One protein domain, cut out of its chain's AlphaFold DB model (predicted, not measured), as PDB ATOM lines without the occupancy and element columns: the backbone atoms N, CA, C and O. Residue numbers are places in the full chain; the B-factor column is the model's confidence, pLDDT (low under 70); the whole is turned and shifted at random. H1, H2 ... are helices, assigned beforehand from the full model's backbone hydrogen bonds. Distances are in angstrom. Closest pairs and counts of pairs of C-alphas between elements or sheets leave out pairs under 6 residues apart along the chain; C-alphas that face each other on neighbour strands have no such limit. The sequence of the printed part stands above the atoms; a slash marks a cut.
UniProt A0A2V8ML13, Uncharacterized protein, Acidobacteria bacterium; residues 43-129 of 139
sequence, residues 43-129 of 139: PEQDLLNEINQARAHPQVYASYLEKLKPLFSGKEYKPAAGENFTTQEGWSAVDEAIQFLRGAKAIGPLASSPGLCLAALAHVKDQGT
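This is residues 43 to 129 of the 139 residues of an uncharacterized protein of Acidobacteria bacterium (UniProt A0A2V8ML13). Two helices, H2 and H3, lie side by side as a helical hairpin, H1 meets H2 at a corner near their link to make an open V, and H4 is held well away from the other three at the end of the link from H3. A long loop of residues 67 to 90 joins H2 to H3 beyond one end of their hairpin, and residues 118 to 129, of which 118 to 128 belong to H4, stick out free. The printed part has 87 residues with four named helices, H1, H2, H3 and H4 in that order, and no named strand; its class is all helix. The whole is loose, with a radius of gyration of the C-alphas of 15.6 A and spans of 39 by 36 by 21 A.

H1 is residues 43 to 56, 19.7 A from first to last C-alpha, and begins with C-alpha 43 at (19.292, 46.680, 22.321). H2 is residues 58 to 66, 12.4 A long. H3 is residues 91 to 103, 19.0 A long, with C-alpha 91 at (33.157, 29.175, 32.581). H4, the longest helix by residues, is residues 114 to 128, 20.7 A long, and ends with C-alpha 128 at (21.182, 35.519, 8.235).

H1 and H2 touch only at the corner by their link, H1 with residues 53 to 54 alone; the closest C-alphas, of Ala 54 and Tyr 61, are 5.4 A apart. Their lines stand at a steep tilt of 66 degrees, opposite ways. H2 and H3 touch, with 13 pairs of C-alphas within 8 A; the closest C-alphas, of Ala 62 and Ile 98, are 5.0 A apart. They form a helical hairpin at a shallow tilt of 24 degrees, opposite ways. H1 and H3 are close but not clearly touching: their closest C-alphas, of Ala 54 and Leu 101, are 7.6 A apart. H4 is apart from H1, H2 and H3. Between H2 and H3, residues 76 to 77 pair antiparallel with residues 72 to 73 and with residues 85 to 86, in stretches too short to be named strands. Every O i to N i+4 pair is within hydrogen-bond range in H1, H2 and H4, and 8 of 9 are in H3.

The two C-alphas farthest apart, of Ser 73 and Gly 115, are 40.1 A apart. The printed part runs from residue 43 to residue 129 and has no cut. The link from H1 to H2 is tight, that from H2 to H3 is long with 24 residues, and that from H3 to H4 is short with 10 residues. The mean pLDDT of the printed part is 95.5, and no printed residue is under 70.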
ATOM      1  N   PRO A  43      18.280  47.738  22.240       94.62
ATOM      2  CA  PRO A  43      19.292  46.680  22.321       94.62
ATOM      3  C   PRO A  43      20.663  47.092  21.768       94.62
ATOM      4  O   PRO A  43      21.692  46.715  22.318       94.62
ATOM      5  N   GLU A  44      20.700  47.889  20.696       94.44
ATOM      6  CA  GLU A  44      21.962  48.395  20.134       94.44
ATOM      7  C   GLU A  44      22.643  49.384  21.088       94.44
ATOM      8  O   GLU A  44      23.869  49.389  21.220       94.44
ATOM      9  N   GLN A  45      21.852  50.219  21.768       95.94
ATOM     10  CA  GLN A  45      22.361  51.140  22.777       95.94
ATOM     11  C   GLN A  45      22.881  50.388  24.006       95.94
ATOM     12  O   GLN A  45      23.949  50.735  24.511       95.94
ATOM     13  N   ASP A  46      22.164  49.359  24.456       96.88
ATOM     14  CA  ASP A  46      22.570  48.511  25.580       96.88
ATOM     15  C   ASP A  46      23.873  47.768  25.258       96.88
ATOM     16  O   ASP A  46      24.800  47.781  26.067       96.88
ATOM     17  N   LEU A  47      24.007  47.233  24.039       96.31
ATOM     18  CA  LEU A  47      25.245  46.610  23.563       96.31
ATOM     19  C   LEU A  47      26.431  47.589  23.573       96.31
ATOM     20  O   LEU A  47      27.508  47.255  24.068       96.31
ATOM     21  N   LEU A  48      26.251  48.805  23.043       97.12
ATOM     22  CA  LEU A  48      27.308  49.823  23.052       97.12
ATOM     23  C   LEU A  48      27.701  50.212  24.485       97.12
ATOM     24  O   LEU A  48      28.886  50.398  24.775       97.12
ATOM     25  N   ASN A  49      26.717  50.325  25.379       97.69
ATOM     26  CA  ASN A  49      26.952  50.629  26.787       97.69
ATOM     27  C   ASN A  49      27.758  49.520  27.466       97.69
ATOM     28  O   ASN A  49      28.731  49.831  28.153       97.69
ATOM     29  N   GLU A  50      27.411  48.257  27.228       98.06
ATOM     30  CA  GLU A  50      28.098  47.090  27.786       98.06
ATOM     31  C   GLU A  50      29.573  47.043  27.356       98.06
ATOM     32  O   GLU A  50      30.477  46.961  28.192       98.06
ATOM     33  N   ILE A  51      29.840  47.218  26.054       97.88
ATOM     34  CA  ILE A  51      31.209  47.308  25.518       97.88
ATOM     35  C   ILE A  51      31.977  48.450  26.195       97.88
ATOM     36  O   ILE A  51      33.151  48.309  26.553       97.88
ATOM     37  N   ASN A  52      31.326  49.597  26.389       98.44
ATOM     38  CA  ASN A  52      31.948  50.752  27.022       98.44
ATOM     39  C   ASN A  52      32.208  50.556  28.519       98.44
ATOM     40  O   ASN A  52      33.211  51.082  29.000       98.44
ATOM     41  N   GLN A  53      31.400  49.771  29.239       98.31
ATOM     42  CA  GLN A  53      31.697  49.402  30.629       98.31
ATOM     43  C   GLN A  53      33.003  48.609  30.716       98.31
ATOM     44  O   GLN A  53      33.887  48.968  31.498       98.31
ATOM     45  N   ALA A  54      33.175  47.599  29.859       98.19
ATOM     46  CA  ALA A  54      34.405  46.812  29.807       98.19
ATOM     47  C   ALA A  54      35.634  47.663  29.433       98.19
ATOM     48  O   ALA A  54      36.715  47.474  29.989       98.19
ATOM     49  N   ARG A  55      35.479  48.629  28.517       98.38
ATOM     50  CA  ARG A  55      36.575  49.503  28.057       98.38
ATOM     51  C   ARG A  55      36.974  50.578  29.064       98.38
ATOM     52  O   ARG A  55      38.164  50.768  29.319       98.38
ATOM     53  N   ALA A  56      35.995  51.307  29.594       98.44
ATOM     54  CA  ALA A  56      36.231  52.456  30.464       98.44
ATOM     55  C   ALA A  56      36.480  52.038  31.918       98.44
ATOM     56  O   ALA A  56      37.194  52.732  32.643       98.44
ATOM     57  N   HIS A  57      35.923  50.899  32.344       98.31
ATOM     58  CA  HIS A  57      35.984  50.420  33.726       98.31
ATOM     59  C   HIS A  57      36.318  48.917  33.814       98.31
ATOM     60  O   HIS A  57      35.569  48.154  34.432       98.31
ATOM     61  N   PRO A  58      37.456  48.461  33.254       98.56
ATOM     62  CA  PRO A  58      37.747  47.034  33.114       98.56
ATOM     63  C   PRO A  58      37.778  46.279  34.452       98.56
ATOM     64  O   PRO A  58      37.257  45.170  34.547       98.56
ATOM     65  N   GLN A  59      38.289  46.888  35.528       98.50
ATOM     66  CA  GLN A  59      38.320  46.263  36.857       98.50
ATOM     67  C   GLN A  59      36.923  46.104  37.470       98.50
ATOM     68  O   GLN A  59      36.677  45.128  38.181       98.50
ATOM     69  N   VAL A  60      36.017  47.053  37.216       98.19
ATOM     70  CA  VAL A  60      34.622  46.981  37.679       98.19
ATOM     71  C   VAL A  60      33.887  45.897  36.903       98.19
ATOM     72  O   VAL A  60      33.182  45.085  37.501       98.19
ATOM     73  N   TYR A  61      34.108  45.847  35.590       98.44
ATOM     74  CA  TYR A  61      33.506  44.850  34.720       98.44
ATOM     75  C   TYR A  61      33.972  43.426  35.062       98.44
ATOM     76  O   TYR A  61      33.150  42.521  35.177       98.44
ATOM     77  N   ALA A  62      35.261  43.234  35.367       98.62
ATOM     78  CA  ALA A  62      35.780  41.963  35.877       98.62
ATOM     79  C   ALA A  62      35.053  41.510  37.157       98.62
ATOM     80  O   ALA A  62      34.604  40.369  37.251       98.62
ATOM     81  N   SER A  63      34.855  42.422  38.116       98.50
ATOM     82  CA  SER A  63      34.109  42.126  39.347       98.50
ATOM     83  C   SER A  63      32.624  41.826  39.099       98.50
ATOM     84  O   SER A  63      31.984  41.174  39.924       98.50
ATOM     85  N   TYR A  64      32.039  42.319  38.004       97.69
ATOM     86  CA  TYR A  64      30.696  41.924  37.575       97.69
ATOM     87  C   TYR A  64      30.694  40.492  37.026       97.69
ATOM     88  O   TYR A  64      29.885  39.683  37.483       97.69
ATOM     89  N   LEU A  65      31.635  40.149  36.140       97.50
ATOM     90  CA  LEU A  65      31.753  38.801  35.570       97.50
ATOM     91  C   LEU A  65      32.011  37.728  36.638       97.50
ATOM     92  O   LEU A  65      31.440  36.643  36.571       97.50
ATOM     93  N   GLU A  66      32.795  38.036  37.674       97.81
ATOM     94  CA  GLU A  66      33.030  37.128  38.809       97.81
ATOM     95  C   GLU A  66      31.727  36.697  39.504       97.81
ATOM     96  O   GLU A  66      31.599  35.551  39.942       97.81
ATOM     97  N   LYS A  67      30.722  37.584  39.554       96.56
ATOM     98  CA  LYS A  67      29.409  37.284  40.147       96.56
ATOM     99  C   LYS A  67      28.593  36.302  39.313       96.56
ATOM    100  O   LYS A  67      27.628  35.748  39.832       96.56
ATOM    101  N   LEU A  68      28.966  36.071  38.054       94.94
ATOM    102  CA  LEU A  68      28.292  35.108  37.186       94.94
ATOM    103  C   LEU A  68      28.699  33.665  37.503       94.94
ATOM    104  O   LEU A  68      27.958  32.753  37.155       94.94
ATOM    105  N   LYS A  69      29.819  33.426  38.201       95.88
ATOM    106  CA  LYS A  69      30.340  32.072  38.476       95.88
ATOM    107  C   LYS A  69      29.316  31.090  39.054       95.88
ATOM    108  O   LYS A  69      29.249  29.970  38.554       95.88
ATOM    109  N   PRO A  70      28.490  31.461  40.053       96.44
ATOM    110  CA  PRO A  70      27.494  30.547  40.616       96.44
ATOM    111  C   PRO A  70      26.390  30.153  39.626       96.44
ATOM    112  O   PRO A  70      25.685  29.176  39.857       96.44
ATOM    113  N   LEU A  71      26.228  30.914  38.540       96.12
ATOM    114  CA  LEU A  71      25.248  30.663  37.484       96.12
ATOM    115  C   LEU A  71      25.765  29.655  36.448       96.12
ATOM    116  O   LEU A  71      24.989  29.192  35.615       96.12
ATOM    117  N   PHE A  72      27.054  29.304  36.486       96.44
ATOM    118  CA  PHE A  72      27.650  28.319  35.590       96.44
ATOM    119  C   PHE A  72      27.744  26.937  36.244       96.44
ATOM    120  O   PHE A  72      28.227  26.775  37.364       96.44
ATOM    121  N   SER A  73      27.338  25.912  35.497       94.12
ATOM    122  CA  SER A  73      27.520  24.500  35.828       94.12
ATOM    123  C   SER A  73      28.124  23.783  34.620       94.12
ATOM    124  O   SER A  73      27.428  23.356  33.700       94.12
ATOM    125  N   GLY A  74      29.458  23.715  34.578       91.75
ATOM    126  CA  GLY A  74      30.182  23.270  33.388       91.75
ATOM    127  C   GLY A  74      29.932  24.215  32.211       91.75
ATOM    128  O   GLY A  74      30.346  25.373  32.243       91.75
ATOM    129  N   LYS A  75      29.243  23.713  31.181       95.75
ATOM    130  CA  LYS A  75      28.837  24.488  30.000       95.75
ATOM    131  C   LYS A  75      27.447  25.113  30.125       95.75
ATOM    132  O   LYS A  75      27.093  25.954  29.306       95.75
ATOM    133  N   GLU A  76      26.678  24.729  31.135       96.38
ATOM    134  CA  GLU A  76      25.334  25.252  31.359       96.38
ATOM    135  C   GLU A  76      25.404  26.596  32.081       96.38
ATOM    136  O   GLU A  76      25.952  26.681  33.182       96.38
ATOM    137  N   TYR A  77      24.821  27.630  31.487       96.50
ATOM    138  CA  TYR A  77      24.600  28.931  32.103       96.50
ATOM    139  C   TYR A  77      23.125  29.074  32.487       96.50
ATOM    140  O   TYR A  77      22.234  28.933  31.648       96.50
ATOM    141  N   LYS A  78      22.869  29.339  33.769       96.19
ATOM    142  CA  LYS A  78      21.532  29.392  34.369       96.19
ATOM    143  C   LYS A  78      21.294  30.775  34.971       96.19
ATOM    144  O   LYS A  78      21.621  30.991  36.140       96.19
ATOM    145  N   PRO A  79      20.789  31.742  34.188       92.12
ATOM    146  CA  PRO A  79      20.520  33.076  34.702       92.12
ATOM    147  C   PRO A  79      19.407  33.045  35.758       92.12
ATOM    148  O   PRO A  79      18.540  32.177  35.753       92.12
ATOM    149  N   ALA A  80      19.403  34.031  36.659       88.44
ATOM    150  CA  ALA A  80      18.371  34.147  37.697       88.44
ATOM    151  C   ALA A  80      16.956  34.374  37.125       88.44
ATOM    152  O   ALA A  80      15.966  34.082  37.790       88.44
ATOM    153  N   ALA A  81      16.866  34.901  35.902       89.44
ATOM    154  CA  ALA A  81      15.635  35.060  35.147       89.44
ATOM    155  C   ALA A  81      15.877  34.673  33.683       89.44
ATOM    156  O   ALA A  81      16.902  35.044  33.111       89.44
ATOM    157  N   GLY A  82      14.915  33.972  33.081       87.75
ATOM    158  CA  GLY A  82      14.982  33.513  31.694       87.75
ATOM    159  C   GLY A  82      15.283  32.020  31.560       87.75
ATOM    160  O   GLY A  82      15.126  31.250  32.506       87.75
ATOM    161  N   GLU A  83      15.662  31.623  30.350       92.12
ATOM    162  CA  GLU A  83      15.962  30.236  29.995       92.12
ATOM    163  C   GLU A  83      17.427  29.884  30.285       92.12
ATOM    164  O   GLU A  83      18.291  30.755  30.386       92.12
ATOM    165  N   ASN A  84      17.704  28.586  30.419       93.50
ATOM    166  CA  ASN A  84      19.071  28.086  30.543       93.50
ATOM    167  C   ASN A  84      19.731  28.020  29.163       93.50
ATOM    168  O   ASN A  84      19.083  27.685  28.173       93.50
ATOM    169  N   PHE A  85      21.039  28.261  29.122       94.44
ATOM    170  CA  PHE A  85      21.823  28.243  27.895       94.44
ATOM    171  C   PHE A  85      22.965  27.232  27.991       94.44
ATOM    172  O   PHE A  85      23.773  27.289  28.919       94.44
ATOM    173  N   THR A  86      23.100  26.366  26.989       96.62
ATOM    174  CA  THR A  86      24.297  25.534  26.822       96.62
ATOM    175  C   THR A  86      25.339  26.313  26.024       96.62
ATOM    176  O   THR A  86      25.175  26.574  24.833       96.62
ATOM    177  N   THR A  87      26.426  26.704  26.682       95.31
ATOM    178  CA  THR A  87      27.562  27.391  26.050       95.31
ATOM    179  C   THR A  87      28.519  26.393  25.393       95.31
ATOM    180  O   THR A  87      28.525  25.207  25.719       95.31
ATOM    181  N   GLN A  88      29.367  26.859  24.473       95.62
ATOM    182  CA  GLN A  88      30.367  25.990  23.842       95.62
ATOM    183  C   GLN A  88      31.610  25.791  24.716       95.62
ATOM    184  O   GLN A  88      32.122  24.673  24.816       95.62
ATOM    185  N   GLU A  89      32.064  26.857  25.375       95.69
ATOM    186  CA  GLU A  89      33.321  26.889  26.135       95.69
ATOM    187  C   GLU A  89      33.094  26.773  27.650       95.69
ATOM    188  O   GLU A  89      33.875  26.131  28.345       95.69
ATOM    189  N   GLY A  90      31.979  27.298  28.165       96.25
ATOM    190  CA  GLY A  90      31.678  27.302  29.596       96.25
ATOM    191  C   GLY A  90      32.398  28.408  30.362       96.25
ATOM    192  O   GLY A  90      32.788  29.434  29.809       96.25
ATOM    193  N   TRP A  91      32.556  28.194  31.671       96.75
ATOM    194  CA  TRP A  91      33.157  29.175  32.581       96.75
ATOM    195  C   TRP A  91      34.597  29.567  32.212       96.75
ATOM    196  O   TRP A  91      35.004  30.682  32.520       96.75
ATOM    197  N   SER A  92      35.371  28.694  31.554       96.75
ATOM    198  CA  SER A  92      36.781  28.974  31.235       96.75
ATOM    199  C   SER A  92      36.950  30.237  30.392       96.75
ATOM    200  O   SER A  92      37.776  31.075  30.735       96.75
ATOM    201  N   ALA A  93      36.097  30.439  29.383       96.81
ATOM    202  CA  ALA A  93      36.135  31.639  28.548       96.81
ATOM    203  C   ALA A  93      35.867  32.922  29.358       96.81
ATOM    204  O   ALA A  93      36.480  33.964  29.124       96.81
ATOM    205  N   VAL A  94      34.976  32.848  30.355       97.00
ATOM    206  CA  VAL A  94      34.689  33.974  31.258       97.00
ATOM    207  C   VAL A  94      35.872  34.233  32.192       97.00
ATOM    208  O   VAL A  94      36.226  35.387  32.428       97.00
ATOM    209  N   ASP A  95      36.509  33.177  32.696       97.94
ATOM    210  CA  ASP A  95      37.692  33.268  33.556       97.94
ATOM    211  C   ASP A  95      38.875  33.924  32.826       97.94
ATOM    212  O   ASP A  95      39.493  34.848  33.352       97.94
ATOM    213  N   GLU A  96      39.126  33.535  31.575       98.44
ATOM    214  CA  GLU A  96      40.141  34.156  30.714       98.44
ATOM    215  C   GLU A  96      39.840  35.641  30.456       98.44
ATOM    216  O   GLU A  96      40.731  36.491  30.556       98.44
ATOM    217  N   ALA A  97      38.572  35.986  30.206       98.19
ATOM    218  CA  ALA A  97      38.151  37.378  30.061       98.19
ATOM    219  C   ALA A  97      38.379  38.187  31.352       98.19
ATOM    220  O   ALA A  97      38.876  39.315  31.291       98.19
ATOM    221  N   ILE A  98      38.078  37.617  32.525       98.69
ATOM    222  CA  ILE A  98      38.359  38.239  33.830       98.69
ATOM    223  C   ILE A  98      39.864  38.481  33.988       98.69
ATOM    224  O   ILE A  98      40.266  39.594  34.338       98.69
ATOM    225  N   GLN A  99      40.700  37.478  33.700       98.62
ATOM    226  CA  GLN A  99      42.158  37.599  33.792       98.62
ATOM    227  C   GLN A  99      42.686  38.731  32.900       98.62
ATOM    228  O   GLN A  99      43.471  39.567  33.361       98.62
ATOM    229  N   PHE A 100      42.197  38.826  31.660       98.56
ATOM    230  CA  PHE A 100      42.533  39.925  30.755       98.56
ATOM    231  C   PHE A 100      42.111  41.290  31.325       98.56
ATOM    232  O   PHE A 100      42.923  42.215  31.405       98.56
ATOM    233  N   LEU A 101      40.857  41.420  31.765       98.56
ATOM    234  CA  LEU A 101      40.302  42.680  32.268       98.56
ATOM    235  C   LEU A 101      41.013  43.177  33.532       98.56
ATOM    236  O   LEU A 101      41.170  44.386  33.714       98.56
ATOM    237  N   ARG A 102      41.494  42.275  34.394       98.44
ATOM    238  CA  ARG A 102      42.270  42.648  35.588       98.44
ATOM    239  C   ARG A 102      43.597  43.329  35.232       98.44
ATOM    240  O   ARG A 102      44.019  44.219  35.968       98.44
ATOM    241  N   GLY A 103      44.215  42.964  34.107       97.69
ATOM    242  CA  GLY A 103      45.437  43.595  33.589       97.69
ATOM    243  C   GLY A 103      45.204  44.760  32.618       97.69
ATOM    244  O   GLY A 103      46.143  45.496  32.301       97.69
ATOM    245  N   ALA A 104      43.974  44.947  32.134       98.19
ATOM    246  CA  ALA A 104      43.658  45.947  31.123       98.19
ATOM    247  C   ALA A 104      43.683  47.380  31.685       98.19
ATOM    248  O   ALA A 104      43.162  47.683  32.764       98.19
ATOM    249  N   LYS A 105      44.261  48.302  30.907       98.12
ATOM    250  CA  LYS A 105      44.185  49.744  31.179       98.12
ATOM    251  C   LYS A 105      42.849  50.284  30.679       98.12
ATOM    252  O   LYS A 105      42.438  49.962  29.568       98.12
ATOM    253  N   ALA A 106      42.218  51.144  31.475       98.31
ATOM    254  CA  ALA A 106      41.019  51.856  31.055       98.31
ATOM    255  C   ALA A 106      41.302  52.704  29.805       98.31
ATOM    256  O   ALA A 106      42.290  53.443  29.751       98.31
ATOM    257  N   ILE A 107      40.422  52.599  28.813       97.81
ATOM    258  CA  ILE A 107      40.475  53.370  27.570       97.81
ATOM    259  C   ILE A 107      39.119  54.011  27.291       97.81
ATOM    260  O   ILE A 107      38.078  53.519  27.722       97.81
ATOM    261  N   GLY A 108      39.140  55.127  26.562       95.00
ATOM    262  CA  GLY A 108      37.940  55.915  26.296       95.00
ATOM    263  C   GLY A 108      36.802  55.104  25.652       95.00
ATOM    264  O   GLY A 108      37.064  54.167  24.875       95.00
ATOM    265  N   PRO A 109      35.541  55.464  25.961       96.31
ATOM    266  CA  PRO A 109      34.373  54.820  25.383       96.31
ATOM    267  C   PRO A 109      34.300  55.064  23.872       96.31
ATOM    268  O   PRO A 109      34.802  56.060  23.350       96.31
ATOM    269  N   LEU A 110      33.659  54.139  23.169       96.62
ATOM    270  CA  LEU A 110      33.307  54.259  21.764       96.62
ATOM    271  C   LEU A 110      32.018  55.067  21.607       96.62
ATOM    272  O   LEU A 110      31.109  54.984  22.436       96.62
ATOM    273  N   ALA A 111      31.929  55.796  20.498       95.38
ATOM    274  CA  ALA A 111      30.694  56.398  20.016       95.38
ATOM    275  C   ALA A 111      30.113  55.551  18.877       95.38
ATOM    276  O   ALA A 111      30.847  54.878  18.149       95.38
ATOM    277  N   SER A 112      28.792  55.603  18.704       94.56
ATOM    278  CA  SER A 112      28.153  54.976  17.552       94.56
ATOM    279  C   SER A 112      28.546  55.689  16.256       94.56
ATOM    280  O   SER A 112      28.781  56.897  16.220       94.56
ATOM    281  N   SER A 113      28.610  54.922  15.170       94.50
ATOM    282  CA  SER A 113      28.857  55.444  13.829       94.50
ATOM    283  C   SER A 113      27.754  54.948  12.904       94.50
ATOM    284  O   SER A 113      27.649  53.737  12.706       94.50
ATOM    285  N   PRO A 114      26.958  55.845  12.291       90.62
ATOM    286  CA  PRO A 114      25.900  55.439  11.370       90.62
ATOM    287  C   PRO A 114      26.407  54.536  10.238       90.62
ATOM    288  O   PRO A 114      25.736  53.575   9.877       90.62
ATOM    289  N   GLY A 115      27.609  54.807   9.715       93.81
ATOM    290  CA  GLY A 115      28.221  53.985   8.671       93.81
ATOM    291  C   GLY A 115      28.539  52.566   9.145       93.81
ATOM    292  O   GLY A 115      28.218  51.608   8.446       93.81
ATOM    293  N   LEU A 116      29.097  52.419  10.354       93.69
ATOM    294  CA  LEU A 116      29.388  51.100  10.927       93.69
ATOM    295  C   LEU A 116      28.107  50.323  11.247       93.69
ATOM    296  O   LEU A 116      28.043  49.130  10.969       93.69
ATOM    297  N   CYS A 117      27.072  50.991  11.764       93.44
ATOM    298  CA  CYS A 117      25.776  50.360  12.020       93.44
ATOM    299  C   CYS A 117      25.136  49.839  10.723       93.44
ATOM    300  O   CYS A 117      24.641  48.716  10.687       93.44
ATOM    301  N   LEU A 118      25.187  50.624   9.641       92.38
ATOM    302  CA  LEU A 118      24.667  50.203   8.337       92.38
ATOM    303  C   LEU A 118      25.458  49.027   7.750       92.38
ATOM    304  O   LEU A 118      24.847  48.099   7.222       92.38
ATOM    305  N   ALA A 119      26.789  49.038   7.869       92.75
ATOM    306  CA  ALA A 119      27.633  47.933   7.420       92.75
ATOM    307  C   ALA A 119      27.361  46.645   8.217       92.75
ATOM    308  O   ALA A 119      27.185  45.584   7.622       92.75
ATOM    309  N   ALA A 120      27.243  46.743   9.545       91.94
ATOM    310  CA  ALA A 120      26.889  45.613  10.401       91.94
ATOM    311  C   ALA A 120      25.507  45.043  10.044       91.94
ATOM    312  O   ALA A 120      25.354  43.831   9.903       91.94
ATOM    313  N   LEU A 121      24.514  45.909   9.815       91.06
ATOM    314  CA  LEU A 121      23.180  45.489   9.387       91.06
ATOM    315  C   LEU A 121      23.205  44.781   8.025       91.06
ATOM    316  O   LEU A 121      22.499  43.792   7.840       91.06
ATOM    317  N   ALA A 122      23.987  45.286   7.068       91.62
ATOM    318  CA  ALA A 122      24.147  44.644   5.766       91.62
ATOM    319  C   ALA A 122      24.784  43.253   5.908       91.62
ATOM    320  O   ALA A 122      24.276  42.293   5.334       91.62
ATOM    321  N   HIS A 123      25.823  43.130   6.737       91.75
ATOM    322  CA  HIS A 123      26.509  41.864   6.981       91.75
ATOM    323  C   HIS A 123      25.606  40.816   7.649       91.75
ATOM    324  O   HIS A 123      25.539  39.676   7.199       91.75
ATOM    325  N   VAL A 124      24.834  41.215   8.667       91.56
ATOM    326  CA  VAL A 124      23.868  40.324   9.333       91.56
ATOM    327  C   VAL A 124      22.775  39.863   8.370       91.56
ATOM    328  O   VAL A 124      22.345  38.714   8.441       91.56
ATOM    329  N   LYS A 125      22.321  40.725   7.451       90.75
ATOM    330  CA  LYS A 125      21.333  40.338   6.432       90.75
ATOM    331  C   LYS A 125      21.880  39.291   5.467       90.75
ATOM    332  O   LYS A 125      21.148  38.366   5.140       90.75
ATOM    333  N   ASP A 126      23.131  39.432   5.039       89.94
ATOM    334  CA  ASP A 126      23.799  38.454   4.175       89.94
ATOM    335  C   ASP A 126      23.924  37.093   4.883       89.94
ATOM    336  O   ASP A 126      23.364  36.085   4.443       89.94
ATOM    337  N   GLN A 127      24.538  37.089   6.067       90.75
ATOM    338  CA  GLN A 127      24.761  35.886   6.873       90.75
ATOM    339  C   GLN A 127      23.466  35.210   7.346       90.75
ATOM    340  O   GLN A 127      23.353  33.981   7.338       90.75
ATOM    341  N   GLY A 128      22.450  36.003   7.692       88.81
ATOM    342  CA  GLY A 128      21.182  35.519   8.235       88.81
ATOM    343  C   GLY A 128      20.385  34.632   7.277       88.81
ATOM    344  O   GLY A 128      19.610  33.798   7.738       88.81
ATOM    345  N   THR A 129      20.593  34.751   5.962       85.50
ATOM    346  CA  THR A 129      19.906  33.894   4.974       85.50
ATOM    347  C   THR A 129      20.368  32.439   5.007       85.50
ATOM    348  O   THR A 129      19.603  31.542   4.661       85.50
TER     349      THR A 129